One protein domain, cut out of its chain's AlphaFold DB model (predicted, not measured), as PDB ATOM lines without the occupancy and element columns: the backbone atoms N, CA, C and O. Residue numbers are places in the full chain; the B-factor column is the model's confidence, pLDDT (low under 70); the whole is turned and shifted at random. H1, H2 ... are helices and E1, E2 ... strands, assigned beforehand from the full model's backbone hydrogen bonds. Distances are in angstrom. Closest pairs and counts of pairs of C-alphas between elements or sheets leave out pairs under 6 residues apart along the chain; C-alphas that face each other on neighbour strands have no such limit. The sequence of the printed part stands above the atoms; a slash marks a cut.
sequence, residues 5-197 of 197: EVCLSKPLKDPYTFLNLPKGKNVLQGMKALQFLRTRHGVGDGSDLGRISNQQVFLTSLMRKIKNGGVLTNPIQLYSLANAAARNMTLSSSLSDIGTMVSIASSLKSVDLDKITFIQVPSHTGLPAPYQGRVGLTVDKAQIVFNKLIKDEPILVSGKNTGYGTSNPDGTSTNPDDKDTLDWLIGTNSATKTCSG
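This is residues 5 to 197 of the 197 residues of the protein "LytR_cpsA_psr domain-containing protein" of Actinobacteria bacterium (UniProt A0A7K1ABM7). One long helix, H2, runs through the middle, with the small strand pair E1 and E4 on one side of it and the pair E5 and E6 on another. H1 packs on residues 51 to 58 of H2 and the small hairpin E2 and E3 sits by H1, away from H2, while H3, H4 and H5 form a separate helical lobe whose H5 comes close to H2 at Lys 67 and Lys 109, and H6 lies out beyond E5 and E6 as seen from H2, with long loops joining it to both strands. The printed part has 193 residues with six named helices and six named strands, in the order E1, E2, E3, E4, H1, H2, H3, H4, H5, E5, H6, E6; the three sheets each have two antiparallel strands. The class is mixed, helices and strands, though under half of the residues, 93 of 193, are in named elements. The whole is compact, with a radius of gyration of the C-alphas of 17.8 A and spans of 51 by 43 by 38 A.

E1 is residues 5 to 8, with C-alpha 5 at (221.439, 118.973, 291.079), and E4 is residues 24 to 28, 12.4 A long. E2 is residues 12 to 14 and E3 residues 19 to 21. H1 is residues 30 to 38, 12.6 A long. H2 is residues 48 to 68, 29.9 A from C-alpha 48 at (205.023, 103.908, 289.468) to C-alpha 68 at (218.995, 130.254, 286.945). H3 is residues 75 to 88, 20.0 A; H4 is residues 93 to 96; H5 is residues 98 to 109, 16.4 A. E5 is residues 117 to 119, H6 is residues 139 to 150, 15.8 A, and E6 is residues 187 to 189, ending at C-alpha 189 at (206.387, 123.876, 291.217).

E1 and E4 are antiparallel at 140 degrees, with N 6 and O 26 at 2.8 A, within hydrogen-bond range. E1 and H2 have their closest C-alphas at Val 6 and Phe 58, 6.3 A. Residues 7 to 8 of E1 also pair with residues 195 to 196, parallel. The hairpin E2 and E3 is antiparallel at 166 degrees, with N 12 and O 21 at 2.9 A. Leu 19 of E3 and Gln 35 of H1 have C-alphas 5.8 A apart, the closest of the two elements. H1 and H2 form a helical hairpin; they touch, H2 with residues 51 to 58 alone, at a steep tilt of 41 degrees, opposite ways, closest at the C-alphas of Leu 37 and Gln 55, 5.6 A. E5 and E6 are antiparallel at 169 degrees, with N 118 and O 188 at 2.8 A; the closest C-alphas of H2 and E5 are those of Gln 56 and Phe 118, 6.2 A. H2 and H5 are close but not clearly touching, about perpendicular at 90 degrees, closest at the C-alphas of Lys 67 and Lys 109, 6.7 A. H3 and H5 touch at a steep tilt of 60 degrees, opposite ways, closest at the C-alphas of Ala 82 and Met 101, 6.3 A. H4 is close to but not clearly touching H3, with the C-alphas of Ala 86 and Ser 96 5.8 A apart. H6 touches no helix. In H1, H2, H3 and H5 every O i to N i+4 pair is within hydrogen-bond range; H6 has 7 of 8, and H4 is too short for such a pair.

The C-alphas farthest apart are those of Ile 76 and Ala 129, 54.3 A. The printed part has no cut and ends at residue 197, the chain's last. The links from E5 to H6, 19 residues, and from H6 to E6, 36 residues, are long. Residues 88 to 94 and residues 147 to 152, of which 147 to 150 belong to H6, stand free. The mean pLDDT of the printed part is 88.5; residues 171 to 179 are under 70.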
ATOM      1  N   GLU A   5     221.365 119.232 289.636       96.25
ATOM      2  CA  GLU A   5     221.439 118.973 291.079       96.25
ATOM      3  C   GLU A   5     220.089 118.449 291.576       96.25
ATOM      4  O   GLU A   5     219.077 119.119 291.399       96.25
ATOM      5  N   VAL A   6     220.072 117.286 292.223       95.44
ATOM      6  CA  VAL A   6     218.908 116.753 292.941       95.44
ATOM      7  C   VAL A   6     219.226 116.618 294.425       95.44
ATOM      8  O   VAL A   6     220.371 116.362 294.801       95.44
ATOM      9  N   CYS A   7     218.214 116.778 295.274       95.69
ATOM     10  CA  CYS A   7     218.337 116.545 296.708       95.69
ATOM     11  C   CYS A   7     217.830 115.148 297.078       95.69
ATOM     12  O   CYS A   7     216.765 114.738 296.622       95.69
ATOM     13  N   LEU A   8     218.565 114.451 297.944       94.56
ATOM     14  CA  LEU A   8     218.167 113.178 298.538       94.56
ATOM     15  C   LEU A   8     218.029 113.308 300.059       94.56
ATOM     16  O   LEU A   8     218.981 113.712 300.728       94.56
ATOM     17  N   SER A   9     216.872 112.951 300.622       92.88
ATOM     18  CA  SER A   9     216.627 112.986 302.076       92.88
ATOM     19  C   SER A   9     217.240 111.781 302.803       92.88
ATOM     20  O   SER A   9     217.599 111.880 303.981       92.88
ATOM     21  N   LYS A  10     217.448 110.674 302.079       91.94
ATOM     22  CA  LYS A  10     218.144 109.451 302.507       91.94
ATOM     23  C   LYS A  10     219.019 108.905 301.365       91.94
ATOM     24  O   LYS A  10     218.801 109.296 300.219       91.94
ATOM     25  N   PRO A  11     220.023 108.047 301.632       94.25
ATOM     26  CA  PRO A  11     220.769 107.389 300.561       94.25
ATOM     27  C   PRO A  11     219.821 106.610 299.644       94.25
ATOM     28  O   PRO A  11     218.902 105.952 300.128       94.25
ATOM     29  N   LEU A  12     220.056 106.677 298.337       92.69
ATOM     30  CA  LEU A  12     219.201 106.055 297.330       92.69
ATOM     31  C   LEU A  12     220.007 104.979 296.607       92.69
ATOM     32  O   LEU A  12     220.962 105.277 295.883       92.69
ATOM     33  N   LYS A  13     219.609 103.721 296.805       94.00
ATOM     34  CA  LYS A  13     220.193 102.563 296.132       94.00
ATOM     35  C   LYS A  13     219.096 101.768 295.439       94.00
ATOM     36  O   LYS A  13     218.122 101.384 296.075       94.00
ATOM     37  N   ASP A  14     219.282 101.499 294.156       93.75
ATOM     38  CA  ASP A  14     218.371 100.673 293.370       93.75
ATOM     39  C   ASP A  14     219.192  99.698 292.512       93.75
ATOM     40  O   ASP A  14     219.845 100.127 291.551       93.75
ATOM     41  N   PRO A  15     219.214  98.395 292.858       93.44
ATOM     42  CA  PRO A  15     219.990  97.405 292.120       93.44
ATOM     43  C   PRO A  15     219.463  97.185 290.697       93.44
ATOM     44  O   PRO A  15     220.249  96.830 289.825       93.44
ATOM     45  N   TYR A  16     218.181  97.452 290.424       92.62
ATOM     46  CA  TYR A  16     217.583  97.255 289.100       92.62
ATOM     47  C   TYR A  16     218.038  98.307 288.091       92.62
ATOM     48  O   TYR A  16     218.081  98.054 286.889       92.62
ATOM     49  N   THR A  17     218.385  99.499 288.576       95.00
ATOM     50  CA  THR A  17     218.955 100.567 287.752       95.00
ATOM     51  C   THR A  17     220.452 100.743 287.975       95.00
ATOM     52  O   THR A  17     221.049 101.607 287.339       95.00
ATOM     53  N   PHE A  18     221.074  99.969 288.871       95.44
ATOM     54  CA  PHE A  18     222.455 100.157 289.341       95.44
ATOM     55  C   PHE A  18     222.717 101.552 289.933       95.44
ATOM     56  O   PHE A  18     223.830 102.077 289.864       95.44
ATOM     57  N   LEU A  19     221.681 102.176 290.494       96.12
ATOM     58  CA  LEU A  19     221.797 103.496 291.095       96.12
ATOM     59  C   LEU A  19     222.331 103.362 292.518       96.12
ATOM     60  O   LEU A  19     221.863 102.523 293.286       96.12
ATOM     61  N   ASN A  20     223.295 104.204 292.871       95.81
ATOM     62  CA  ASN A  20     223.810 104.319 294.228       95.81
ATOM     63  C   ASN A  20     224.255 105.763 294.467       95.81
ATOM     64  O   ASN A  20     225.244 106.213 293.881       95.81
ATOM     65  N   LEU A  21     223.497 106.493 295.280       96.75
ATOM     66  CA  LEU A  21     223.739 107.895 295.589       96.75
ATOM     67  C   LEU A  21     223.696 108.125 297.108       96.75
ATOM     68  O   LEU A  21     222.786 107.626 297.779       96.75
ATOM     69  N   PRO A  22     224.643 108.900 297.663       96.81
ATOM     70  CA  PRO A  22     224.598 109.296 299.064       96.81
ATOM     71  C   PRO A  22     223.458 110.289 299.323       96.81
ATOM     72  O   PRO A  22     223.016 111.006 298.424       96.81
ATOM     73  N   LYS A  23     223.025 110.383 300.586       96.25
ATOM     74  CA  LYS A  23     222.126 111.450 301.053       96.25
ATOM     75  C   LYS A  23     222.702 112.834 300.712       96.25
ATOM     76  O   LYS A  23     223.913 113.030 300.761       96.25
ATOM     77  N   GLY A  24     221.826 113.803 300.452       95.38
ATOM     78  CA  GLY A  24     222.183 115.196 300.197       95.38
ATOM     79  C   GLY A  24     222.112 115.574 298.720       95.38
ATOM     80  O   GLY A  24     221.374 114.974 297.935       95.38
ATOM     81  N   LYS A  25     222.846 116.623 298.350       96.38
ATOM     82  CA  LYS A  25     222.853 117.165 296.989       96.38
ATOM     83  C   LYS A  25     223.735 116.327 296.073       96.38
ATOM     84  O   LYS A  25     224.899 116.086 296.375       96.38
ATOM     85  N   ASN A  26     223.188 115.931 294.933       97.25
ATOM     86  CA  ASN A  26     223.866 115.116 293.935       97.25
ATOM     87  C   ASN A  26     223.692 115.745 292.552       97.25
ATOM     88  O   ASN A  26     222.567 115.976 292.121       97.25
ATOM     89  N   VAL A  27     224.787 115.989 291.829       97.44
ATOM     90  CA  VAL A  27     224.716 116.452 290.433       97.44
ATOM     91  C   VAL A  27     224.653 115.245 289.504       97.44
ATOM     92  O   VAL A  27     225.586 114.444 289.429       97.44
ATOM     93  N   LEU A  28     223.539 115.112 288.790       97.38
ATOM     94  CA  LEU A  28     223.259 113.994 287.901       97.38
ATOM     95  C   LEU A  28     223.413 114.395 286.436       97.38
ATOM     96  O   LEU A  28     222.922 115.435 285.997       97.38
ATOM     97  N   GLN A  29     224.066 113.532 285.663       96.12
ATOM     98  CA  GLN A  29     224.256 113.689 284.223       96.12
ATOM     99  C   GLN A  29     224.302 112.326 283.527       96.12
ATOM    100  O   GLN A  29     224.662 111.323 284.150       96.12
ATOM    101  N   GLY A  30     223.939 112.300 282.241       94.88
ATOM    102  CA  GLY A  30     224.004 111.108 281.394       94.88
ATOM    103  C   GLY A  30     223.348 109.888 282.042       94.88
ATOM    104  O   GLY A  30     222.206 109.954 282.499       94.88
ATOM    105  N   MET A  31     224.104 108.792 282.138       96.31
ATOM    106  CA  MET A  31     223.615 107.532 282.703       96.31
ATOM    107  C   MET A  31     223.112 107.667 284.139       96.31
ATOM    108  O   MET A  31     222.055 107.130 284.441       96.31
ATOM    109  N   LYS A  32     223.775 108.437 285.012       96.69
ATOM    110  CA  LYS A  32     223.302 108.609 286.399       96.69
ATOM    111  C   LYS A  32     221.938 109.299 286.467       96.69
ATOM    112  O   LYS A  32     221.104 108.920 287.283       96.69
ATOM    113  N   ALA A  33     221.695 110.283 285.597       96.88
ATOM    114  CA  ALA A  33     220.387 110.932 285.504       96.88
ATOM    115  C   ALA A  33     219.316 109.957 284.994       96.88
ATOM    116  O   ALA A  33     218.227 109.895 285.559       96.88
ATOM    117  N   LEU A  34     219.638 109.142 283.985       96.12
ATOM    118  CA  LEU A  34     218.732 108.109 283.479       96.12
ATOM    119  C   LEU A  34     218.397 107.059 284.550       96.12
ATOM    120  O   LEU A  34     217.233 106.707 284.718       96.12
ATOM    121  N   GLN A  35     219.399 106.579 285.288       96.25
ATOM    122  CA  GLN A  35     219.216 105.628 286.385       96.25
ATOM    123  C   GLN A  35     218.305 106.209 287.471       96.25
ATOM    124  O   GLN A  35     217.372 105.542 287.909       96.25
ATOM    125  N   PHE A  36     218.514 107.476 287.843       95.88
ATOM    126  CA  PHE A  36     217.645 108.200 288.772       95.88
ATOM    127  C   PHE A  36     216.206 108.325 288.268       95.88
ATOM    128  O   PHE A  36     215.274 108.020 288.999       95.88
ATOM    129  N   LEU A  37     215.991 108.699 287.008       95.00
ATOM    130  CA  LEU A  37     214.645 108.846 286.436       95.00
ATOM    131  C   LEU A  37     213.891 107.513 286.277       95.00
ATOM    132  O   LEU A  37     212.663 107.512 286.139       95.00
ATOM    133  N   ARG A  38     214.614 106.387 286.273       94.00
ATOM    134  CA  ARG A  38     214.064 105.030 286.135       94.00
ATOM    135  C   ARG A  38     213.936 104.278 287.456       94.00
ATOM    136  O   ARG A  38     213.322 103.211 287.448       94.00
ATOM    137  N   THR A  39     214.496 104.794 288.553       92.50
ATOM    138  CA  THR A  39     214.435 104.111 289.849       92.50
ATOM    139  C   THR A  39     212.989 103.962 290.305       92.50
ATOM    140  O   THR A  39     212.178 104.881 290.186       92.50
ATOM    141  N   ARG A  40     212.664 102.764 290.786       90.31
ATOM    142  CA  ARG A  40     211.354 102.442 291.367       90.31
ATOM    143  C   ARG A  40     211.539 101.998 292.798       90.31
ATOM    144  O   ARG A  40     210.915 102.535 293.695       90.31
ATOM    145  N   HIS A  41     212.445 101.048 292.997       85.62
ATOM    146  CA  HIS A  41     212.617 100.338 294.259       85.62
ATOM    147  C   HIS A  41     213.512 101.088 295.249       85.62
ATOM    148  O   HIS A  41     213.535 100.749 296.427       85.62
ATOM    149  N   GLY A  42     214.240 102.104 294.780       78.19
ATOM    150  CA  GLY A  42     215.053 102.968 295.629       78.19
ATOM    151  C   GLY A  42     214.302 104.154 296.239       78.19
ATOM    152  O   GLY A  42     214.899 104.862 297.043       78.19
ATOM    153  N   VAL A  43     213.041 104.398 295.853       81.56
ATOM    154  CA  VAL A  43     212.276 105.600 296.229       81.56
ATOM    155  C   VAL A  43     210.849 105.275 296.652       81.56
ATOM    156  O   VAL A  43     210.184 104.435 296.047       81.56
ATOM    157  N   GLY A  44     210.358 105.994 297.664       83.81
ATOM    158  CA  GLY A  44     208.957 105.923 298.080       83.81
ATOM    159  C   GLY A  44     208.496 104.504 298.409       83.81
ATOM    160  O   GLY A  44     209.091 103.833 299.248       83.81
ATOM    161  N   ASP A  45     207.418 104.073 297.759       82.44
ATOM    162  CA  ASP A  45     206.729 102.800 297.991       82.44
ATOM    163  C   ASP A  45     207.052 101.715 296.944       82.44
ATOM    164  O   ASP A  45     206.414 100.664 296.923       82.44
ATOM    165  N   GLY A  46     208.014 101.949 296.042       82.44
ATOM    166  CA  GLY A  46     208.312 101.016 294.949       82.44
ATOM    167  C   GLY A  46     207.374 101.117 293.737       82.44
ATOM    168  O   GLY A  46     207.595 100.437 292.727       82.44
ATOM    169  N   SER A  47     206.326 101.943 293.810       85.25
ATOM    170  CA  SER A  47     205.298 102.046 292.775       85.25
ATOM    171  C   SER A  47     205.708 102.954 291.612       85.25
ATOM    172  O   SER A  47     206.703 103.686 291.641       85.25
ATOM    173  N   ASP A  48     204.898 102.937 290.553       84.94
ATOM    174  CA  ASP A  48     205.023 103.908 289.468       84.94
ATOM    175  C   ASP A  48     204.732 105.347 289.936       84.94
ATOM    176  O   ASP A  48     205.299 106.283 289.373       84.94
ATOM    177  N   LEU A  49     203.926 105.535 290.990       87.19
ATOM    178  CA  LEU A  49     203.609 106.854 291.553       87.19
ATOM    179  C   LEU A  49     204.796 107.429 292.347       87.19
ATOM    180  O   LEU A  49     205.104 108.619 292.243       87.19
ATOM    181  N   GLY A  50     205.535 106.569 293.059       86.88
ATOM    182  CA  GLY A  50     206.841 106.905 293.640       86.88
ATOM    183  C   GLY A  50     207.842 107.360 292.582       86.88
ATOM    184  O   GLY A  50     208.473 108.411 292.721       86.88
ATOM    185  N   ARG A  51     207.924 106.638 291.457       90.38
ATOM    186  CA  ARG A  51     208.775 107.049 290.331       90.38
ATOM    187  C   ARG A  51     208.348 108.398 289.741       90.38
ATOM    188  O   ARG A  51     209.220 109.221 289.478       90.38
ATOM    189  N   ILE A  52     207.051 108.645 289.535       91.12
ATOM    190  CA  ILE A  52     206.549 109.936 289.022       91.12
ATOM    191  C   ILE A  52     206.972 111.080 289.947       91.12
ATOM    192  O   ILE A  52     207.514 112.079 289.478       91.12
ATOM    193  N   SER A  53     206.810 110.902 291.258       90.31
ATOM    194  CA  SER A  53     207.216 111.899 292.255       90.31
ATOM    195  C   SER A  53     208.724 112.187 292.158       90.31
ATOM    196  O   SER A  53     209.150 113.339 292.088       90.31
ATOM    197  N   ASN A  54     209.550 111.143 292.010       92.69
ATOM    198  CA  ASN A  54     210.993 111.289 291.807       92.69
ATOM    199  C   ASN A  54     211.357 112.022 290.497       92.69
ATOM    200  O   ASN A  54     212.293 112.824 290.453       92.69
ATOM    201  N   GLN A  55     210.602 111.783 289.424       93.94
ATOM    202  CA  GLN A  55     210.769 112.493 288.154       93.94
ATOM    203  C   GLN A  55     210.424 113.977 288.290       93.94
ATOM    204  O   GLN A  55     211.149 114.812 287.753       93.94
ATOM    205  N   GLN A  56     209.390 114.331 289.053       93.94
ATOM    206  CA  GLN A  56     209.044 115.729 289.327       93.94
ATOM    207  C   GLN A  56     210.162 116.455 290.095       93.94
ATOM    208  O   GLN A  56     210.489 117.598 289.764       93.94
ATOM    209  N   VAL A  57     210.835 115.786 291.043       93.12
ATOM    210  CA  VAL A  57     212.031 116.340 291.714       93.12
ATOM    211  C   VAL A  57     213.136 116.669 290.706       93.12
ATOM    212  O   VAL A  57     213.751 117.739 290.769       93.12
ATOM    213  N   PHE A  58     213.382 115.777 289.744       95.94
ATOM    214  CA  PHE A  58     214.369 116.022 288.695       95.94
ATOM    215  C   PHE A  58     213.942 117.160 287.762       95.94
ATOM    216  O   PHE A  58     214.743 118.049 287.490       95.94
ATOM    217  N   LEU A  59     212.694 117.156 287.285       95.12
ATOM    218  CA  LEU A  59     212.188 118.128 286.311       95.12
ATOM    219  C   LEU A  59     212.129 119.550 286.879       95.12
ATOM    220  O   LEU A  59     212.569 120.487 286.213       95.12
ATOM    221  N   THR A  60     211.691 119.721 288.129       94.44
ATOM    222  CA  THR A  60     211.742 121.029 288.807       94.44
ATOM    223  C   THR A  60     213.181 121.519 288.974       94.44
ATOM    224  O   THR A  60     213.481 122.689 288.732       94.44
ATOM    225  N   SER A  61     214.111 120.623 289.320       94.94
ATOM    226  CA  SER A  61     215.535 120.952 289.449       94.94
ATOM    227  C   SER A  61     216.186 121.293 288.109       94.94
ATOM    228  O   SER A  61     216.986 122.226 288.023       94.94
ATOM    229  N   LEU A  62     215.806 120.579 287.051       95.00
ATOM    230  CA  LEU A  62     216.206 120.858 285.679       95.00
ATOM    231  C   LEU A  62     215.717 122.241 285.248       95.00
ATOM    232  O   LEU A  62     216.506 123.025 284.723       95.00
ATOM    233  N   MET A  63     214.453 122.574 285.521       93.69
ATOM    234  CA  MET A  63     213.897 123.873 285.155       93.69
ATOM    235  C   MET A  63     214.597 125.015 285.898       93.69
ATOM    236  O   MET A  63     215.003 126.000 285.275       93.69
ATOM    237  N   ARG A  64     214.861 124.849 287.203       93.12
ATOM    238  CA  ARG A  64     215.711 125.779 287.969       93.12
ATOM    239  C   ARG A  64     217.090 125.936 287.349       93.12
ATOM    240  O   ARG A  64     217.572 127.055 287.225       93.12
ATOM    241  N   LYS A  65     217.734 124.837 286.944       92.94
ATOM    242  CA  LYS A  65     219.061 124.873 286.315       92.94
ATOM    243  C   LYS A  65     219.039 125.622 284.984       92.94
ATOM    244  O   LYS A  65     219.949 126.404 284.729       92.94
ATOM    245  N   ILE A  66     218.020 125.405 284.156       91.50
ATOM    246  CA  ILE A  66     217.861 126.076 282.860       91.50
ATOM    247  C   ILE A  66     217.639 127.582 283.052       91.50
ATOM    248  O   ILE A  66     218.333 128.382 282.421       91.50
ATOM    249  N   LYS A  67     216.726 127.978 283.949       90.38
ATOM    250  CA  LYS A  67     216.433 129.394 284.213       90.38
ATOM    251  C   LYS A  67     217.577 130.106 284.937       90.38
ATOM    252  O   LYS A  67     218.098 131.093 284.430       90.38
ATOM    253  N   ASN A  68     218.007 129.589 286.087       88.44
ATOM    254  CA  ASN A  68     218.995 130.254 286.945       88.44
ATOM    255  C   ASN A  68     220.425 130.112 286.410       88.44
ATOM    256  O   ASN A  68     221.287 130.921 286.730       88.44
ATOM    257  N   GLY A  69     220.690 129.092 285.590       82.75
ATOM    258  CA  GLY A  69     221.979 128.907 284.923       82.75
ATOM    259  C   GLY A  69     222.192 129.824 283.717       82.75
ATOM    260  O   GLY A  69     223.205 129.682 283.041       82.75
ATOM    261  N   GLY A  70     221.241 130.715 283.411       83.38
ATOM    262  CA  GLY A  70     221.343 131.662 282.302       83.38
ATOM    263  C   GLY A  70     221.268 131.018 280.914       83.38
ATOM    264  O   GLY A  70     221.589 131.673 279.923       83.38
ATOM    265  N   VAL A  71     220.830 129.755 280.818       87.25
ATOM    266  CA  VAL A  71     220.742 129.025 279.541       87.25
ATOM    267  C   VAL A  71     219.780 129.740 278.593       87.25
ATOM    268  O   VAL A  71     220.096 129.918 277.424       87.25
ATOM    269  N   LEU A  72     218.642 130.218 279.109       88.12
ATOM    270  CA  LEU A  72     217.624 130.933 278.324       88.12
ATOM    271  C   LEU A  72     218.014 132.379 277.973       88.12
ATOM    272  O   LEU A  72     217.396 132.997 277.113       88.12
ATOM    273  N   THR A  73     219.016 132.946 278.645       87.94
ATOM    274  CA  THR A  73     219.530 134.301 278.377       87.94
ATOM    275  C   THR A  73     220.776 134.302 277.499       87.94
ATOM    276  O   THR A  73     221.170 135.358 277.017       87.94
ATOM    277  N   ASN A  74     221.407 133.144 277.296       90.50
ATOM    278  CA  ASN A  74     222.622 133.006 276.507       90.50
ATOM    279  C   ASN A  74     222.285 132.387 275.136       90.50
ATOM    280  O   ASN A  74     221.975 131.195 275.081       90.50
ATOM    281  N   PRO A  75     222.381 133.140 274.024       88.12
ATOM    282  CA  PRO A  75     221.968 132.656 272.705       88.12
ATOM    283  C   PRO A  75     222.763 131.429 272.238       88.12
ATOM    284  O   PRO A  75     222.202 130.536 271.607       88.12
ATOM    285  N   ILE A  76     224.047 131.332 272.604       90.56
ATOM    286  CA  ILE A  76     224.906 130.194 272.251       90.56
ATOM    287  C   ILE A  76     224.447 128.935 272.996       90.56
ATOM    288  O   ILE A  76     224.282 127.872 272.393       90.56
ATOM    289  N   GLN A  77     224.210 129.037 274.308       89.75
ATOM    290  CA  GLN A  77     223.747 127.897 275.104       89.75
ATOM    291  C   GLN A  77     222.327 127.474 274.727       89.75
ATOM    292  O   GLN A  77     222.044 126.277 274.676       89.75
ATOM    293  N   LEU A  78     221.455 128.441 274.437       88.62
ATOM    294  CA  LEU A  78     220.089 128.193 274.003       88.62
ATOM    295  C   LEU A  78     220.058 127.435 272.672       88.62
ATOM    296  O   LEU A  78     219.399 126.401 272.573       88.62
ATOM    297  N   TYR A  79     220.824 127.892 271.679       87.81
ATOM    298  CA  TYR A  79     220.942 127.206 270.393       87.81
ATOM    299  C   TYR A  79     221.542 125.802 270.546       87.81
ATOM    300  O   TYR A  79     221.055 124.841 269.955       87.81
ATOM    301  N   SER A  80     222.574 125.653 271.384       88.62
ATOM    302  CA  SER A  80     223.176 124.349 271.684       88.62
ATOM    303  C   SER A  80     222.166 123.377 272.303       88.62
ATOM    304  O   SER A  80     222.102 122.216 271.892       88.62
ATOM    305  N   LEU A  81     221.345 123.849 273.247       88.12
ATOM    306  CA  LEU A  81     220.278 123.060 273.858       88.12
ATOM    307  C   LEU A  81     219.218 122.657 272.826       88.12
ATOM    308  O   LEU A  81     218.846 121.486 272.772       88.12
ATOM    309  N   ALA A  82     218.780 123.601 271.991       87.56
ATOM    310  CA  ALA A  82     217.823 123.349 270.922       87.56
ATOM    311  C   ALA A  82     218.349 122.282 269.944       87.56
ATOM    312  O   ALA A  82     217.724 121.243 269.754       87.56
ATOM    313  N   ASN A  83     219.551 122.458 269.396       87.06
ATOM    314  CA  ASN A  83     220.149 121.483 268.481       87.06
ATOM    315  C   ASN A  83     220.338 120.095 269.129       87.06
ATOM    316  O   ASN A  83     220.136 119.074 268.474       87.06
ATOM    317  N   ALA A  84     220.693 120.033 270.418       88.88
ATOM    318  CA  ALA A  84     220.777 118.764 271.136       88.88
ATOM    319  C   ALA A  84     219.409 118.068 271.245       88.88
ATOM    320  O   ALA A  84     219.341 116.858 271.030       88.88
ATOM    321  N   ALA A  85     218.332 118.809 271.530       87.75
ATOM    322  CA  ALA A  85     216.976 118.263 271.565       87.75
ATOM    323  C   ALA A  85     216.554 117.724 270.189       87.75
ATOM    324  O   ALA A  85     216.168 116.563 270.086       87.75
ATOM    325  N   ALA A  86     216.738 118.510 269.123       86.62
ATOM    326  CA  ALA A  86     216.369 118.120 267.758       86.62
ATOM    327  C   ALA A  86     217.085 116.850 267.261       86.62
ATOM    328  O   ALA A  86     216.513 116.079 266.500       86.62
ATOM    329  N   ARG A  87     218.329 116.609 267.696       88.31
ATOM    330  CA  ARG A  87     219.109 115.424 267.287       88.31
ATOM    331  C   ARG A  87     218.826 114.166 268.105       88.31
ATOM    332  O   ARG A  87     219.105 113.073 267.624       88.31
ATOM    333  N   ASN A  88     218.357 114.310 269.344       89.94
ATOM    334  CA  ASN A  88     218.217 113.192 270.286       89.94
ATOM    335  C   ASN A  88     216.754 112.856 270.615       89.94
ATOM    336  O   ASN A  88     216.505 111.945 271.402       89.94
ATOM    337  N   MET A  89     215.792 113.588 270.050       90.50
ATOM    338  CA  MET A  89     214.362 113.382 270.269       90.50
ATOM    339  C   MET A  89     213.634 113.254 268.935       90.50
ATOM    340  O   MET A  89     213.955 113.942 267.970       90.50
ATOM    341  N   THR A  90     212.605 112.414 268.902       92.12
ATOM    342  CA  THR A  90     211.637 112.416 267.801       92.12
ATOM    343  C   THR A  90     210.653 113.553 268.039       92.12
ATOM    344  O   THR A  90     209.864 113.505 268.982       92.12
ATOM    345  N   LEU A  91     210.722 114.590 267.209       88.62
ATOM    346  CA  LEU A  91     209.888 115.785 267.312       88.62
ATOM    347  C   LEU A  91     208.830 115.799 266.202       88.62
ATOM    348  O   LEU A  91     209.021 115.198 265.145       88.62
ATOM    349  N   SER A  92     207.717 116.502 266.432       88.62
ATOM    350  CA  SER A  92     206.804 116.848 265.337       88.62
ATOM    351  C   SER A  92     207.533 117.713 264.306       88.62
ATOM    352  O   SER A  92     208.530 118.363 264.624       88.62
ATOM    353  N   SER A  93     207.011 117.783 263.080       86.38
ATOM    354  CA  SER A  93     207.578 118.641 262.031       86.38
ATOM    355  C   SER A  93     207.738 120.093 262.500       86.38
ATOM    356  O   SER A  93     208.801 120.677 262.317       86.38
ATOM    357  N   SER A  94     206.742 120.641 263.201       86.00
ATOM    358  CA  SER A  94     206.807 121.989 263.780       86.00
ATOM    359  C   SER A  94     207.878 122.142 264.864       86.00
ATOM    360  O   SER A  94     208.563 123.154 264.902       86.00
ATOM    361  N   LEU A  95     208.064 121.146 265.734       86.50
ATOM    362  CA  LEU A  95     209.065 121.204 266.802       86.50
ATOM    363  C   LEU A  95     210.484 120.898 266.307       86.50
ATOM    364  O   LEU A  95     211.444 121.242 266.988       86.50
ATOM    365  N   SER A  96     210.633 120.275 265.136       84.62
ATOM    366  CA  SER A  96     211.942 120.067 264.505       84.62
ATOM    367  C   SER A  96     212.565 121.363 263.969       84.62
ATOM    368  O   SER A  96     213.776 121.418 263.752       84.62
ATOM    369  N   ASP A  97     211.760 122.420 263.817       88.19
ATOM    370  CA  ASP A  97     212.242 123.757 263.495       88.19
ATOM    371  C   ASP A  97     212.905 124.421 264.717       88.19
ATOM    372  O   ASP A  97     212.308 124.607 265.782       88.19
ATOM    373  N   ILE A  98     214.171 124.819 264.552       85.25
ATOM    374  CA  ILE A  98     214.968 125.415 265.633       85.25
ATOM    375  C   ILE A  98     214.366 126.754 266.081       85.25
ATOM    376  O   ILE A  98     214.372 127.045 267.279       85.25
ATOM    377  N   GLY A  99     213.825 127.555 265.156       86.12
ATOM    378  CA  GLY A  99     213.197 128.841 265.474       86.12
ATOM    379  C   GLY A  99     211.990 128.684 266.400       86.12
ATOM    380  O   GLY A  99     211.836 129.427 267.374       86.12
ATOM    381  N   THR A 100     211.187 127.651 266.163       89.94
ATOM    382  CA  THR A 100     210.040 127.275 266.992       89.94
ATOM    383  C   THR A 100     210.485 126.889 268.402       89.94
ATOM    384  O   THR A 100     209.946 127.404 269.383       89.94
ATOM    385  N   MET A 101     211.526 126.063 268.543       87.31
ATOM    386  CA  MET A 101     212.040 125.692 269.869       87.31
ATOM    387  C   MET A 101     212.657 126.872 270.627       87.31
ATOM    388  O   MET A 101     212.460 126.999 271.836       87.31
ATOM    389  N   VAL A 102     213.371 127.760 269.928       86.81
ATOM    390  CA  VAL A 102     213.894 129.006 270.508       86.81
ATOM    391  C   VAL A 102     212.752 129.907 270.978       86.81
ATOM    392  O   VAL A 102     212.854 130.500 272.054       86.81
ATOM    393  N   SER A 103     211.648 129.975 270.232       87.38
ATOM    394  CA  SER A 103     210.462 130.750 270.612       87.38
ATOM    395  C   SER A 103     209.803 130.188 271.875       87.38
ATOM    396  O   SER A 103     209.558 130.938 272.816       87.38
ATOM    397  N   ILE A 104     209.623 128.865 271.965       89.06
ATOM    398  CA  ILE A 104     209.105 128.195 273.173       89.06
ATOM    399  C   ILE A 104     210.007 128.476 274.382       89.06
ATOM    400  O   ILE A 104     209.536 128.864 275.453       89.06
ATOM    401  N   ALA A 105     211.319 128.317 274.214       86.88
ATOM    402  CA  ALA A 105     212.285 128.577 275.272       86.88
ATOM    403  C   ALA A 105     212.308 130.057 275.700       86.88
ATOM    404  O   ALA A 105     212.493 130.357 276.881       86.88
ATOM    405  N   SER A 106     212.075 130.979 274.761       84.31
ATOM    406  CA  SER A 106     211.948 132.413 275.037       84.31
ATOM    407  C   SER A 106     210.675 132.732 275.819       84.31
ATOM    408  O   SER A 106     210.740 133.519 276.759       84.31
ATOM    409  N   SER A 107     209.549 132.076 275.529       88.94
ATOM    410  CA  SER A 107     208.335 132.197 276.349       88.94
ATOM    411  C   SER A 107     208.579 131.707 277.779       88.94
ATOM    412  O   SER A 107     208.245 132.399 278.738       88.94
ATOM    413  N   LEU A 108     209.261 130.568 277.945       88.06
ATOM    414  CA  LEU A 108     209.613 130.020 279.263       88.06
ATOM    415  C   LEU A 108     210.566 130.913 280.070       88.06
ATOM    416  O   LEU A 108     210.559 130.869 281.303       88.06
ATOM    417  N   LYS A 109     211.388 131.734 279.406       88.06
ATOM    418  CA  LYS A 109     212.282 132.693 280.071       88.06
ATOM    419  C   LYS A 109     211.498 133.650 280.974       88.06
ATOM    420  O   LYS A 109     211.942 133.912 282.094       88.06
ATOM    421  N   SER A 110     210.340 134.110 280.503       88.00
ATOM    422  CA  SER A 110     209.494 135.108 281.170       88.00
ATOM    423  C   SER A 110     208.541 134.525 282.219       88.00
ATOM    424  O   SER A 110     207.938 135.284 282.967       88.00
ATOM    425  N   VAL A 111     208.393 133.197 282.302       90.38
ATOM    426  CA  VAL A 111     207.475 132.540 283.250       90.38
ATOM    427  C   VAL A 111     208.196 132.233 284.552       90.38
ATOM    428  O   VAL A 111     209.111 131.413 284.555       90.38
ATOM    429  N   ASP A 112     207.803 132.858 285.657       91.12
ATOM    430  CA  ASP A 112     208.384 132.631 286.987       91.12
ATOM    431  C   ASP A 112     208.383 131.146 287.404       91.12
ATOM    432  O   ASP A 112     207.548 130.354 286.976       91.12
ATOM    433  N   LEU A 113     209.366 130.736 288.216       91.25
ATOM    434  CA  LEU A 113     209.551 129.321 288.579       91.25
ATOM    435  C   LEU A 113     208.369 128.746 289.381       91.25
ATOM    436  O   LEU A 113     208.104 127.548 289.305       91.25
ATOM    437  N   ASP A 114     207.674 129.573 290.152       90.06
ATOM    438  CA  ASP A 114     206.478 129.211 290.922       90.06
ATOM    439  C   ASP A 114     205.249 128.966 290.032       90.06
ATOM    440  O   ASP A 114     204.370 128.199 290.415       90.06
ATOM    441  N   LYS A 115     205.238 129.524 288.814       90.62
ATOM    442  CA  LYS A 115     204.201 129.325 287.785       90.62
ATOM    443  C   LYS A 115     204.454 128.121 286.872       90.62
ATOM    444  O   LYS A 115     203.646 127.838 285.992       90.62
ATOM    445  N   ILE A 116     205.565 127.400 287.054       91.94
ATOM    446  CA  ILE A 116     205.864 126.167 286.311       91.94
ATOM    447  C   ILE A 116     205.593 124.969 287.216       91.94
ATOM    448  O   ILE A 116     206.462 124.564 288.001       91.94
ATOM    449  N   THR A 117     204.394 124.407 287.079       91.94
ATOM    450  CA  THR A 117     203.883 123.317 287.915       91.94
ATOM    451  C   THR A 117     203.999 121.965 287.214       91.94
ATOM    452  O   THR A 117     203.594 121.804 286.064       91.94
ATOM    453  N   PHE A 118     204.503 120.965 287.933       93.44
ATOM    454  CA  PHE A 118     204.480 119.563 287.532       93.44
ATOM    455  C   PHE A 118     203.497 118.814 288.423       93.44
ATOM    456  O   PHE A 118     203.635 118.826 289.646       93.44
ATOM    457  N   ILE A 119     202.521 118.150 287.811       93.81
ATOM    458  CA  ILE A 119     201.457 117.442 288.527       93.81
ATOM    459  C   ILE A 119     201.405 115.980 288.112       93.81
ATOM    460  O   ILE A 119     201.767 115.614 286.993       93.81
ATOM    461  N   GLN A 120     200.938 115.136 289.023       93.69
ATOM    462  CA  GLN A 120     200.462 113.809 288.678       93.69
ATOM    463  C   GLN A 120     198.974 113.918 288.352       93.69
ATOM    464  O   GLN A 120     198.207 114.492 289.125       93.69
ATOM    465  N   VAL A 121     198.555 113.351 287.220       94.75
ATOM    466  CA  VAL A 121     197.128 113.280 286.894       94.75
ATOM    467  C   VAL A 121     196.394 112.547 288.032       94.75
ATOM    468  O   VAL A 121     196.865 111.480 288.441       94.75
ATOM    469  N   PRO A 122     195.270 113.083 288.549       95.00
ATOM    470  CA  PRO A 122     194.597 112.529 289.722       95.00
ATOM    471  C   PRO A 122     194.200 111.074 289.519       95.00
ATOM    472  O   PRO A 122     193.444 110.735 288.606       95.00
ATOM    473  N   SER A 123     194.721 110.202 290.371       93.94
ATOM    474  CA  SER A 123     194.626 108.766 290.174       93.94
ATOM    475  C   SER A 123     194.584 108.004 291.491       93.94
ATOM    476  O   SER A 123     194.968 108.524 292.538       93.94
ATOM    477  N   HIS A 124     194.088 106.769 291.434       91.75
ATOM    478  CA  HIS A 124     193.990 105.876 292.580       91.75
ATOM    479  C   HIS A 124     194.462 104.461 292.226       91.75
ATOM    480  O   HIS A 124     194.465 104.045 291.064       91.75
ATOM    481  N   THR A 125     194.873 103.717 293.249       90.75
ATOM    482  CA  THR A 125     195.263 102.305 293.154       90.75
ATOM    483  C   THR A 125     194.123 101.407 293.654       90.75
ATOM    484  O   THR A 125     193.006 101.879 293.885       90.75
ATOM    485  N   GLY A 126     194.374 100.099 293.786       88.62
ATOM    486  CA  GLY A 126     193.408  99.163 294.377       88.62
ATOM    487  C   GLY A 126     192.251  98.778 293.453       88.62
ATOM    488  O   GLY A 126     191.170  98.447 293.933       88.62
ATOM    489  N   LEU A 127     192.454  98.827 292.133       89.94
ATOM    490  CA  LEU A 127     191.433  98.411 291.173       89.94
ATOM    491  C   LEU A 127     191.075  96.918 291.333       89.94
ATOM    492  O   LEU A 127     191.975  96.092 291.538       89.94
ATOM    493  N   PRO A 128     189.785  96.552 291.212       91.62
ATOM    494  CA  PRO A 128     189.347  95.162 291.291       91.62
ATOM    495  C   PRO A 128     189.824  94.349 290.077       91.62
ATOM    496  O   PRO A 128     190.267  94.896 289.062       91.62
ATOM    497  N   ALA A 129     189.722  93.020 290.163       91.69
ATOM    498  CA  ALA A 129     189.968  92.145 289.017       91.69
ATOM    499  C   ALA A 129     189.043  92.526 287.837       91.69
ATOM    500  O   ALA A 129     187.884  92.867 288.075       91.69
ATOM    501  N   PRO A 130     189.522  92.489 286.576       92.31
ATOM    502  CA  PRO A 130     190.822  91.984 286.112       92.31
ATOM    503  C   PRO A 130     191.964  93.026 286.117       92.31
ATOM    504  O   PRO A 130     193.027  92.778 285.550       92.31
ATOM    505  N   TYR A 131     191.777  94.197 286.728       90.38
ATOM    506  CA  TYR A 131     192.698  95.339 286.638       90.38
ATOM    507  C   TYR A 131     193.592  95.532 287.871       90.38
ATOM    508  O   TYR A 131     194.145  96.614 288.071       90.38
ATOM    509  N   GLN A 132     193.763  94.494 288.690       90.50
ATOM    510  CA  GLN A 132     194.630  94.536 289.870       90.50
ATOM    511  C   GLN A 132     196.053  94.995 289.509       90.50
ATOM    512  O   GLN A 132     196.599  94.635 288.465       90.50
ATOM    513  N   GLY A 133     196.646  95.830 290.368       85.06
ATOM    514  CA  GLY A 133     197.975  96.415 290.150       85.06
ATOM    515  C   GLY A 133     198.027  97.553 289.124       85.06
ATOM    516  O   GLY A 133     199.098  98.112 288.900       85.06
ATOM    517  N   ARG A 134     196.895  97.927 288.509       89.81
ATOM    518  CA  ARG A 134     196.794  99.105 287.637       89.81
ATOM    519  C   ARG A 134     196.363 100.344 288.420       89.81
ATOM    520  O   ARG A 134     195.897 100.267 289.557       89.81
ATOM    521  N   VAL A 135     196.508 101.491 287.766       91.94
ATOM    522  CA  VAL A 135     196.115 102.805 288.277       91.94
ATOM    523  C   VAL A 135     194.870 103.275 287.525       91.94
ATOM    524  O   VAL A 135     194.846 103.248 286.295       91.94
ATOM    525  N   GLY A 136     193.840 103.680 288.266       93.06
ATOM    526  CA  GLY A 136     192.601 104.247 287.737       93.06
ATOM    527  C   GLY A 136     192.605 105.768 287.823       93.06
ATOM    528  O   GLY A 136     193.174 106.341 288.754       93.06
ATOM    529  N   LEU A 137     191.972 106.438 286.858       94.94
ATOM    530  CA  LEU A 137     191.764 107.883 286.920       94.94
ATOM    531  C   LEU A 137     190.719 108.200 287.995       94.94
ATOM    532  O   LEU A 137     189.643 107.610 288.005       94.94
ATOM    533  N   THR A 138     191.005 109.167 288.864       96.31
ATOM    534  CA  THR A 138     189.981 109.728 289.759       96.31
ATOM    535  C   THR A 138     189.197 110.769 288.965       96.31
ATOM    536  O   THR A 138     189.615 111.920 288.876       96.31
ATOM    537  N   VAL A 139     188.147 110.319 288.270       96.06
ATOM    538  CA  VAL A 139     187.496 111.051 287.164       96.06
ATOM    539  C   VAL A 139     187.016 112.445 287.570       96.06
ATOM    540  O   VAL A 139     187.276 113.408 286.856       96.06
ATOM    541  N   ASP A 140     186.369 112.569 288.726       96.50
ATOM    542  CA  ASP A 140     185.870 113.828 289.284       96.50
ATOM    543  C   ASP A 140     186.996 114.858 289.486       96.50
ATOM    544  O   ASP A 140     186.907 115.992 289.015       96.50
ATOM    545  N   LYS A 141     188.105 114.443 290.103       96.00
ATOM    546  CA  LYS A 141     189.281 115.298 290.327       96.00
ATOM    547  C   LYS A 141     190.045 115.590 289.041       96.00
ATOM    548  O   LYS A 141     190.505 116.711 288.826       96.00
ATOM    549  N   ALA A 142     190.188 114.596 288.170       96.69
ATOM    550  CA  ALA A 142     190.866 114.755 286.892       96.69
ATOM    551  C   ALA A 142     190.125 115.735 285.977       96.69
ATOM    552  O   ALA A 142     190.768 116.555 285.326       96.69
ATOM    553  N   GLN A 143     188.789 115.722 285.986       96.94
ATOM    554  CA  GLN A 143     187.990 116.665 285.208       96.94
ATOM    555  C   GLN A 143     188.231 118.116 285.641       96.94
ATOM    556  O   GLN A 143     188.277 118.998 284.788       96.94
ATOM    557  N   ILE A 144     188.444 118.376 286.937       95.56
ATOM    558  CA  ILE A 144     188.813 119.714 287.431       95.56
ATOM    559  C   ILE A 144     190.136 120.162 286.800       95.56
ATOM    560  O   ILE A 144     190.214 121.262 286.254       95.56
ATOM    561  N   VAL A 145     191.154 119.295 286.814       95.81
ATOM    562  CA  VAL A 145     192.462 119.575 286.198       95.81
ATOM    563  C   VAL A 145     192.323 119.814 284.693       95.81
ATOM    564  O   VAL A 145     192.840 120.800 284.177       95.81
ATOM    565  N   PHE A 146     191.597 118.951 283.980       97.19
ATOM    566  CA  PHE A 146     191.415 119.080 282.534       97.19
ATOM    567  C   PHE A 146     190.629 120.332 282.150       97.19
ATOM    568  O   PHE A 146     191.004 121.012 281.199       97.19
ATOM    569  N   ASN A 147     189.592 120.691 282.909       97.19
ATOM    570  CA  ASN A 147     188.842 121.924 282.682       97.19
ATOM    571  C   ASN A 147     189.729 123.160 282.845       97.19
ATOM    572  O   ASN A 147     189.614 124.083 282.044       97.19
ATOM    573  N   LYS A 148     190.628 123.165 283.837       95.75
ATOM    574  CA  LYS A 148     191.603 124.246 284.008       95.75
ATOM    575  C   LYS A 148     192.554 124.346 282.819       95.75
ATOM    576  O   LYS A 148     192.724 125.435 282.291       95.75
ATOM    577  N   LEU A 149     193.081 123.218 282.335       95.00
ATOM    578  CA  LEU A 149     193.928 123.191 281.133       95.00
ATOM    579  C   LEU A 149     193.200 123.714 279.885       95.00
ATOM    580  O   LEU A 149     193.779 124.475 279.120       95.00
ATOM    581  N   ILE A 150     191.937 123.326 279.678       97.19
ATOM    582  CA  ILE A 150     191.133 123.770 278.524       97.19
ATOM    583  C   ILE A 150     190.851 125.277 278.582       97.19
ATOM    584  O   ILE A 150     190.821 125.934 277.545       97.19
ATOM    585  N   LYS A 151     190.627 125.818 279.784       97.25
ATOM    586  CA  LYS A 151     190.318 127.238 280.009       97.25
ATOM    587  C   LYS A 151     191.552 128.124 280.191       97.25
ATOM    588  O   LYS A 151     191.382 129.312 280.436       97.25
ATOM    589  N   ASP A 152     192.752 127.554 280.090       94.88
ATOM    590  CA  ASP A 152     194.019 128.238 280.377       94.88
ATOM    591  C   ASP A 152     194.053 128.874 281.784       94.88
ATOM    592  O   ASP A 152     194.562 129.969 282.010       94.88
ATOM    593  N   GLU A 153     193.461 128.182 282.761       94.25
ATOM    594  CA  GLU A 153     193.478 128.596 284.162       94.25
ATOM    595  C   GLU A 153     194.691 128.002 284.895       94.25
ATOM    596  O   GLU A 153     195.054 126.839 284.669       94.25
ATOM    597  N   PRO A 154     195.284 128.736 285.854       92.06
ATOM    598  CA  PRO A 154     196.399 128.225 286.635       92.06
ATOM    599  C   PRO A 154     195.997 127.000 287.465       92.06
ATOM    600  O   PRO A 154     194.911 126.927 288.052       92.06
ATOM    601  N   ILE A 155     196.924 126.043 287.547       91.81
ATOM    602  CA  ILE A 155     196.841 124.884 288.437       91.81
ATOM    603  C   ILE A 155     197.798 125.124 289.601       91.81
ATOM    604  O   ILE A 155     199.019 124.992 289.467       91.81
ATOM    605  N   LEU A 156     197.219 125.479 290.744       90.00
ATOM    606  CA  LEU A 156     197.945 125.760 291.973       90.00
ATOM    607  C   LEU A 156     197.968 124.499 292.842       90.00
ATOM    608  O   LEU A 156     196.922 123.944 293.178       90.00
ATOM    609  N   VAL A 157     199.171 124.030 293.177       87.31
ATOM    610  CA  VAL A 157     199.390 122.847 294.023       87.31
ATOM    611  C   VAL A 157     199.853 123.259 295.408       87.31
ATOM    612  O   VAL A 157     200.649 124.185 295.564       87.31
ATOM    613  N   SER A 158     199.399 122.519 296.412       80.38
ATOM    614  CA  SER A 158     199.865 122.691 297.783       80.38
ATOM    615  C   SER A 158     201.305 122.195 297.918       80.38
ATOM    616  O   SER A 158     201.606 121.040 297.611       80.38
ATOM    617  N   GLY A 159     202.203 123.034 298.443       70.88
ATOM    618  CA  GLY A 159     203.612 122.676 298.673       70.88
ATOM    619  C   GLY A 159     203.828 121.552 299.701       70.88
ATOM    620  O   GLY A 159     204.967 121.139 299.930       70.88
ATOM    621  N   LYS A 160     202.744 121.069 300.321       70.50
ATOM    622  CA  LYS A 160     202.709 119.942 301.262       70.50
ATOM    623  C   LYS A 160     202.582 118.582 300.564       70.50
ATOM    624  O   LYS A 160     202.997 117.583 301.140       70.50
ATOM    625  N   ASN A 161     202.053 118.528 299.337       75.81
ATOM    626  CA  ASN A 161     201.712 117.278 298.646       75.81
ATOM    627  C   ASN A 161     202.638 116.990 297.463       75.81
ATOM    628  O   ASN A 161     202.218 116.862 296.314       75.81
ATOM    629  N   THR A 162     203.926 116.833 297.775       81.75
ATOM    630  CA  THR A 162     204.997 116.623 296.787       81.75
ATOM    631  C   THR A 162     204.997 115.228 296.149       81.75
ATOM    632  O   THR A 162     205.722 114.999 295.183       81.75
ATOM    633  N   GLY A 163     204.184 114.301 296.666       83.44
ATOM    634  CA  GLY A 163     204.054 112.928 296.175       83.44
ATOM    635  C   GLY A 163     204.824 111.891 296.996       83.44
ATOM    636  O   GLY A 163     205.440 112.188 298.020       83.44
ATOM    637  N   TYR A 164     204.776 110.639 296.551       85.25
ATOM    638  CA  TYR A 164     205.308 109.481 297.270       85.25
ATOM    639  C   TYR A 164     206.839 109.498 297.336       85.25
ATOM    640  O   TYR A 164     207.510 109.623 296.314       85.25
ATOM    641  N   GLY A 165     207.406 109.332 298.535       84.06
ATOM    642  CA  GLY A 165     208.864 109.296 298.716       84.06
ATOM    643  C   GLY A 165     209.556 110.617 298.395       84.06
ATOM    644  O   GLY A 165     210.711 110.628 297.978       84.06
ATOM    645  N   THR A 166     208.851 111.737 298.534       87.69
ATOM    646  CA  THR A 166     209.425 113.072 298.375       87.69
ATOM    647  C   THR A 166     209.049 113.933 299.569       87.69
ATOM    648  O   THR A 166     208.055 113.685 300.245       87.69
ATOM    649  N   SER A 167     209.871 114.933 299.855       86.75
ATOM    650  CA  SER A 167     209.642 115.861 300.960       86.75
ATOM    651  C   SER A 167     210.090 117.263 300.576       86.75
ATOM    652  O   SER A 167     211.034 117.424 299.800       86.75
ATOM    653  N   ASN A 168     209.425 118.271 301.131       85.44
ATOM    654  CA  ASN A 168     209.847 119.665 301.066       85.44
ATOM    655  C   ASN A 168     210.589 120.016 302.372       85.44
ATOM    656  O   ASN A 168     209.928 120.274 303.379       85.44
ATOM    657  N   PRO A 169     211.935 119.981 302.404       74.50
ATOM    658  CA  PRO A 169     212.704 120.240 303.624       74.50
ATOM    659  C   PRO A 169     212.576 121.683 304.125       74.50
ATOM    660  O   PRO A 169     212.748 121.916 305.317       74.50
ATOM    661  N   ASP A 170     212.270 122.634 303.238       71.31
ATOM    662  CA  ASP A 170     212.217 124.056 303.580       71.31
ATOM    663  C   ASP A 170     210.855 124.444 304.183       71.31
ATOM    664  O   ASP A 170     210.706 125.541 304.713       71.31
ATOM    665  N   GLY A 171     209.835 123.575 304.093       62.06
ATOM    666  CA  GLY A 171     208.475 123.835 304.585       62.06
ATOM    667  C   GLY A 171     207.770 125.031 303.925       62.06
ATOM    668  O   GLY A 171     206.589 125.272 304.179       62.06
ATOM    669  N   THR A 172     208.463 125.773 303.058       51.34
ATOM    670  CA  THR A 172     207.952 126.933 302.340       51.34
ATOM    671  C   THR A 172     206.950 126.462 301.299       51.34
ATOM    672  O   THR A 172     207.317 126.028 300.205       51.34
ATOM    673  N   SER A 173     205.673 126.531 301.667       50.31
ATOM    674  CA  SER A 173     204.576 126.623 300.712       50.31
ATOM    675  C   SER A 173     204.699 127.971 300.015       50.31
ATOM    676  O   SER A 173     204.826 129.001 300.678       50.31
ATOM    677  N   THR A 174     204.642 127.984 298.687       46.12
ATOM    678  CA  THR A 174     204.272 129.212 297.979       46.12
ATOM    679  C   THR A 174     202.796 129.437 298.310       46.12
ATOM    680  O   THR A 174     201.926 128.787 297.758       46.12
ATOM    681  N   ASN A 175     202.575 130.256 299.340       44.66
ATOM    682  CA  ASN A 175     201.305 130.711 299.906       44.66
ATOM    683  C   ASN A 175     200.339 129.616 300.443       44.66
ATOM    684  O   ASN A 175     199.609 129.002 299.673       44.66
ATOM    685  N   PRO A 176     200.302 129.353 301.766       44.34
ATOM    686  CA  PRO A 176     199.376 128.389 302.383       44.34
ATOM    687  C   PRO A 176     197.894 128.809 302.379       44.34
ATOM    688  O   PRO A 176     197.051 127.961 302.649       44.34
ATOM    689  N   ASP A 177     197.590 130.085 302.119       46.62
ATOM    690  CA  ASP A 177     196.253 130.683 302.297       46.62
ATOM    691  C   ASP A 177     195.534 131.018 300.982       46.62
ATOM    692  O   ASP A 177     194.490 131.677 300.981       46.62
ATOM    693  N   ASP A 178     196.071 130.577 299.844       57.72
ATOM    694  CA  ASP A 178     195.405 130.801 298.569       57.72
ATOM    695  C   ASP A 178     194.271 129.777 298.409       57.72
ATOM    696  O   ASP A 178     194.506 128.576 298.224       57.72
ATOM    697  N   LYS A 179     193.023 130.253 298.536       59.62
ATOM    698  CA  LYS A 179     191.794 129.437 298.461       59.62
ATOM    699  C   LYS A 179     191.660 128.665 297.143       59.62
ATOM    700  O   LYS A 179     190.827 127.767 297.054       59.62
ATOM    701  N   ASP A 180     192.488 129.001 296.159       75.88
ATOM    702  CA  ASP A 180     192.528 128.386 294.839       75.88
ATOM    703  C   ASP A 180     193.512 127.202 294.732       75.88
ATOM    704  O   ASP A 180     193.588 126.552 293.683       75.88
ATOM    705  N   THR A 181     194.254 126.875 295.800       83.06
ATOM    706  CA  THR A 181     195.126 125.689 295.824       83.06
ATOM    707  C   THR A 181     194.338 124.381 295.869       83.06
ATOM    708  O   THR A 181     193.378 124.195 296.618       83.06
ATOM    709  N   LEU A 182     194.776 123.413 295.063       89.06
ATOM    710  CA  LEU A 182     194.239 122.059 295.069       89.06
ATOM    711  C   LEU A 182     195.033 121.207 296.060       89.06
ATOM    712  O   LEU A 182     195.978 120.516 295.680       89.06
ATOM    713  N   ASP A 183     194.642 121.234 297.335       87.19
ATOM    714  CA  ASP A 183     195.328 120.473 298.389       87.19
ATOM    715  C   ASP A 183     195.389 118.971 298.099       87.19
ATOM    716  O   ASP A 183     196.360 118.316 298.438       87.19
ATOM    717  N   TRP A 184     194.400 118.391 297.430       89.75
ATOM    718  CA  TRP A 184     194.414 116.965 297.097       89.75
ATOM    719  C   TRP A 184     195.305 116.610 295.894       89.75
ATOM    720  O   TRP A 184     195.467 115.424 295.598       89.75
ATOM    721  N   LEU A 185     195.821 117.597 295.155       92.50
ATOM    722  CA  LEU A 185     196.579 117.370 293.928       92.50
ATOM    723  C   LEU A 185     198.051 117.113 294.253       92.50
ATOM    724  O   LEU A 185     198.724 117.935 294.868       92.50
ATOM    725  N   ILE A 186     198.555 115.968 293.793       91.50
ATOM    726  CA  ILE A 186     199.967 115.614 293.923       91.50
ATOM    727  C   ILE A 186     200.770 116.370 292.867       91.50
ATOM    728  O   ILE A 186     200.543 116.207 291.662       91.50
ATOM    729  N   GLY A 187     201.739 117.160 293.314       90.06
ATOM    730  CA  GLY A 187     202.617 117.906 292.430       90.06
ATOM    731  C   GLY A 187     203.524 118.882 293.164       90.06
ATOM    732  O   GLY A 187     203.526 118.992 294.386       90.06
ATOM    733  N   THR A 188     204.327 119.597 292.390       90.81
ATOM    734  CA  THR A 188     205.237 120.630 292.888       90.81
ATOM    735  C   THR A 188     205.495 121.666 291.796       90.81
ATOM    736  O   THR A 188     205.291 121.392 290.611       90.81
ATOM    737  N   ASN A 189     205.949 122.859 292.171       91.00
ATOM    738  CA  ASN A 189     206.387 123.876 291.217       91.00
ATOM    739  C   ASN A 189     207.913 123.997 291.179       91.00
ATOM    740  O   ASN A 189     208.640 123.514 292.050       91.00
ATOM    741  N   SER A 190     208.422 124.661 290.147       92.00
ATOM    742  CA  SER A 190     209.864 124.790 289.945       92.00
ATOM    743  C   SER A 190     210.535 125.718 290.963       92.00
ATOM    744  O   SER A 190     211.756 125.654 291.114       92.00
ATOM    745  N   ALA A 191     209.789 126.545 291.701       89.94
ATOM    746  CA  ALA A 191     210.337 127.337 292.804       89.94
ATOM    747  C   ALA A 191     210.623 126.474 294.045       89.94
ATOM    748  O   ALA A 191     211.614 126.701 294.742       89.94
ATOM    749  N   THR A 192     209.810 125.443 294.278       88.12
ATOM    750  CA  THR A 192     209.892 124.578 295.458       88.12
ATOM    751  C   THR A 192     211.028 123.567 295.324       88.12
ATOM    752  O   THR A 192     211.125 122.820 294.345       88.12
ATOM    753  N   LYS A 193     211.914 123.516 296.321       90.44
ATOM    754  CA  LYS A 193     212.975 122.505 296.392       90.44
ATOM    755  C   LYS A 193     212.451 121.290 297.138       90.44
ATOM    756  O   LYS A 193     212.094 121.378 298.302       90.44
ATOM    757  N   THR A 194     212.445 120.149 296.466       90.19
ATOM    758  CA  THR A 194     212.032 118.872 297.048       90.19
ATOM    759  C   THR A 194     213.205 117.900 297.076       90.19
ATOM    760  O   THR A 194     214.095 117.952 296.224       90.19
ATOM    761  N   CYS A 195     213.209 117.009 298.061       92.06
ATOM    762  CA  CYS A 195     214.192 115.943 298.204       92.06
ATOM    763  C   CYS A 195     213.520 114.584 298.041       92.06
ATOM    764  O   CYS A 195     212.477 114.339 298.652       92.06
ATOM    765  N   SER A 196     214.141 113.700 297.266       90.25
ATOM    766  CA  SER A 196     213.693 112.319 297.093       90.25
ATOM    767  C   SER A 196     214.214 111.420 298.211       90.25
ATOM    768  O   SER A 196     215.356 111.557 298.652       90.25
ATOM    769  N   GLY A 197     213.392 110.474 298.645       82.00
ATOM    770  CA  GLY A 197     213.722 109.464 299.641       82.00
ATOM    771  C   GLY A 197     212.644 108.414 299.746       82.00
ATOM    772  O   GLY A 197     211.693 108.587 300.525       82.00
TER     773      GLY A 197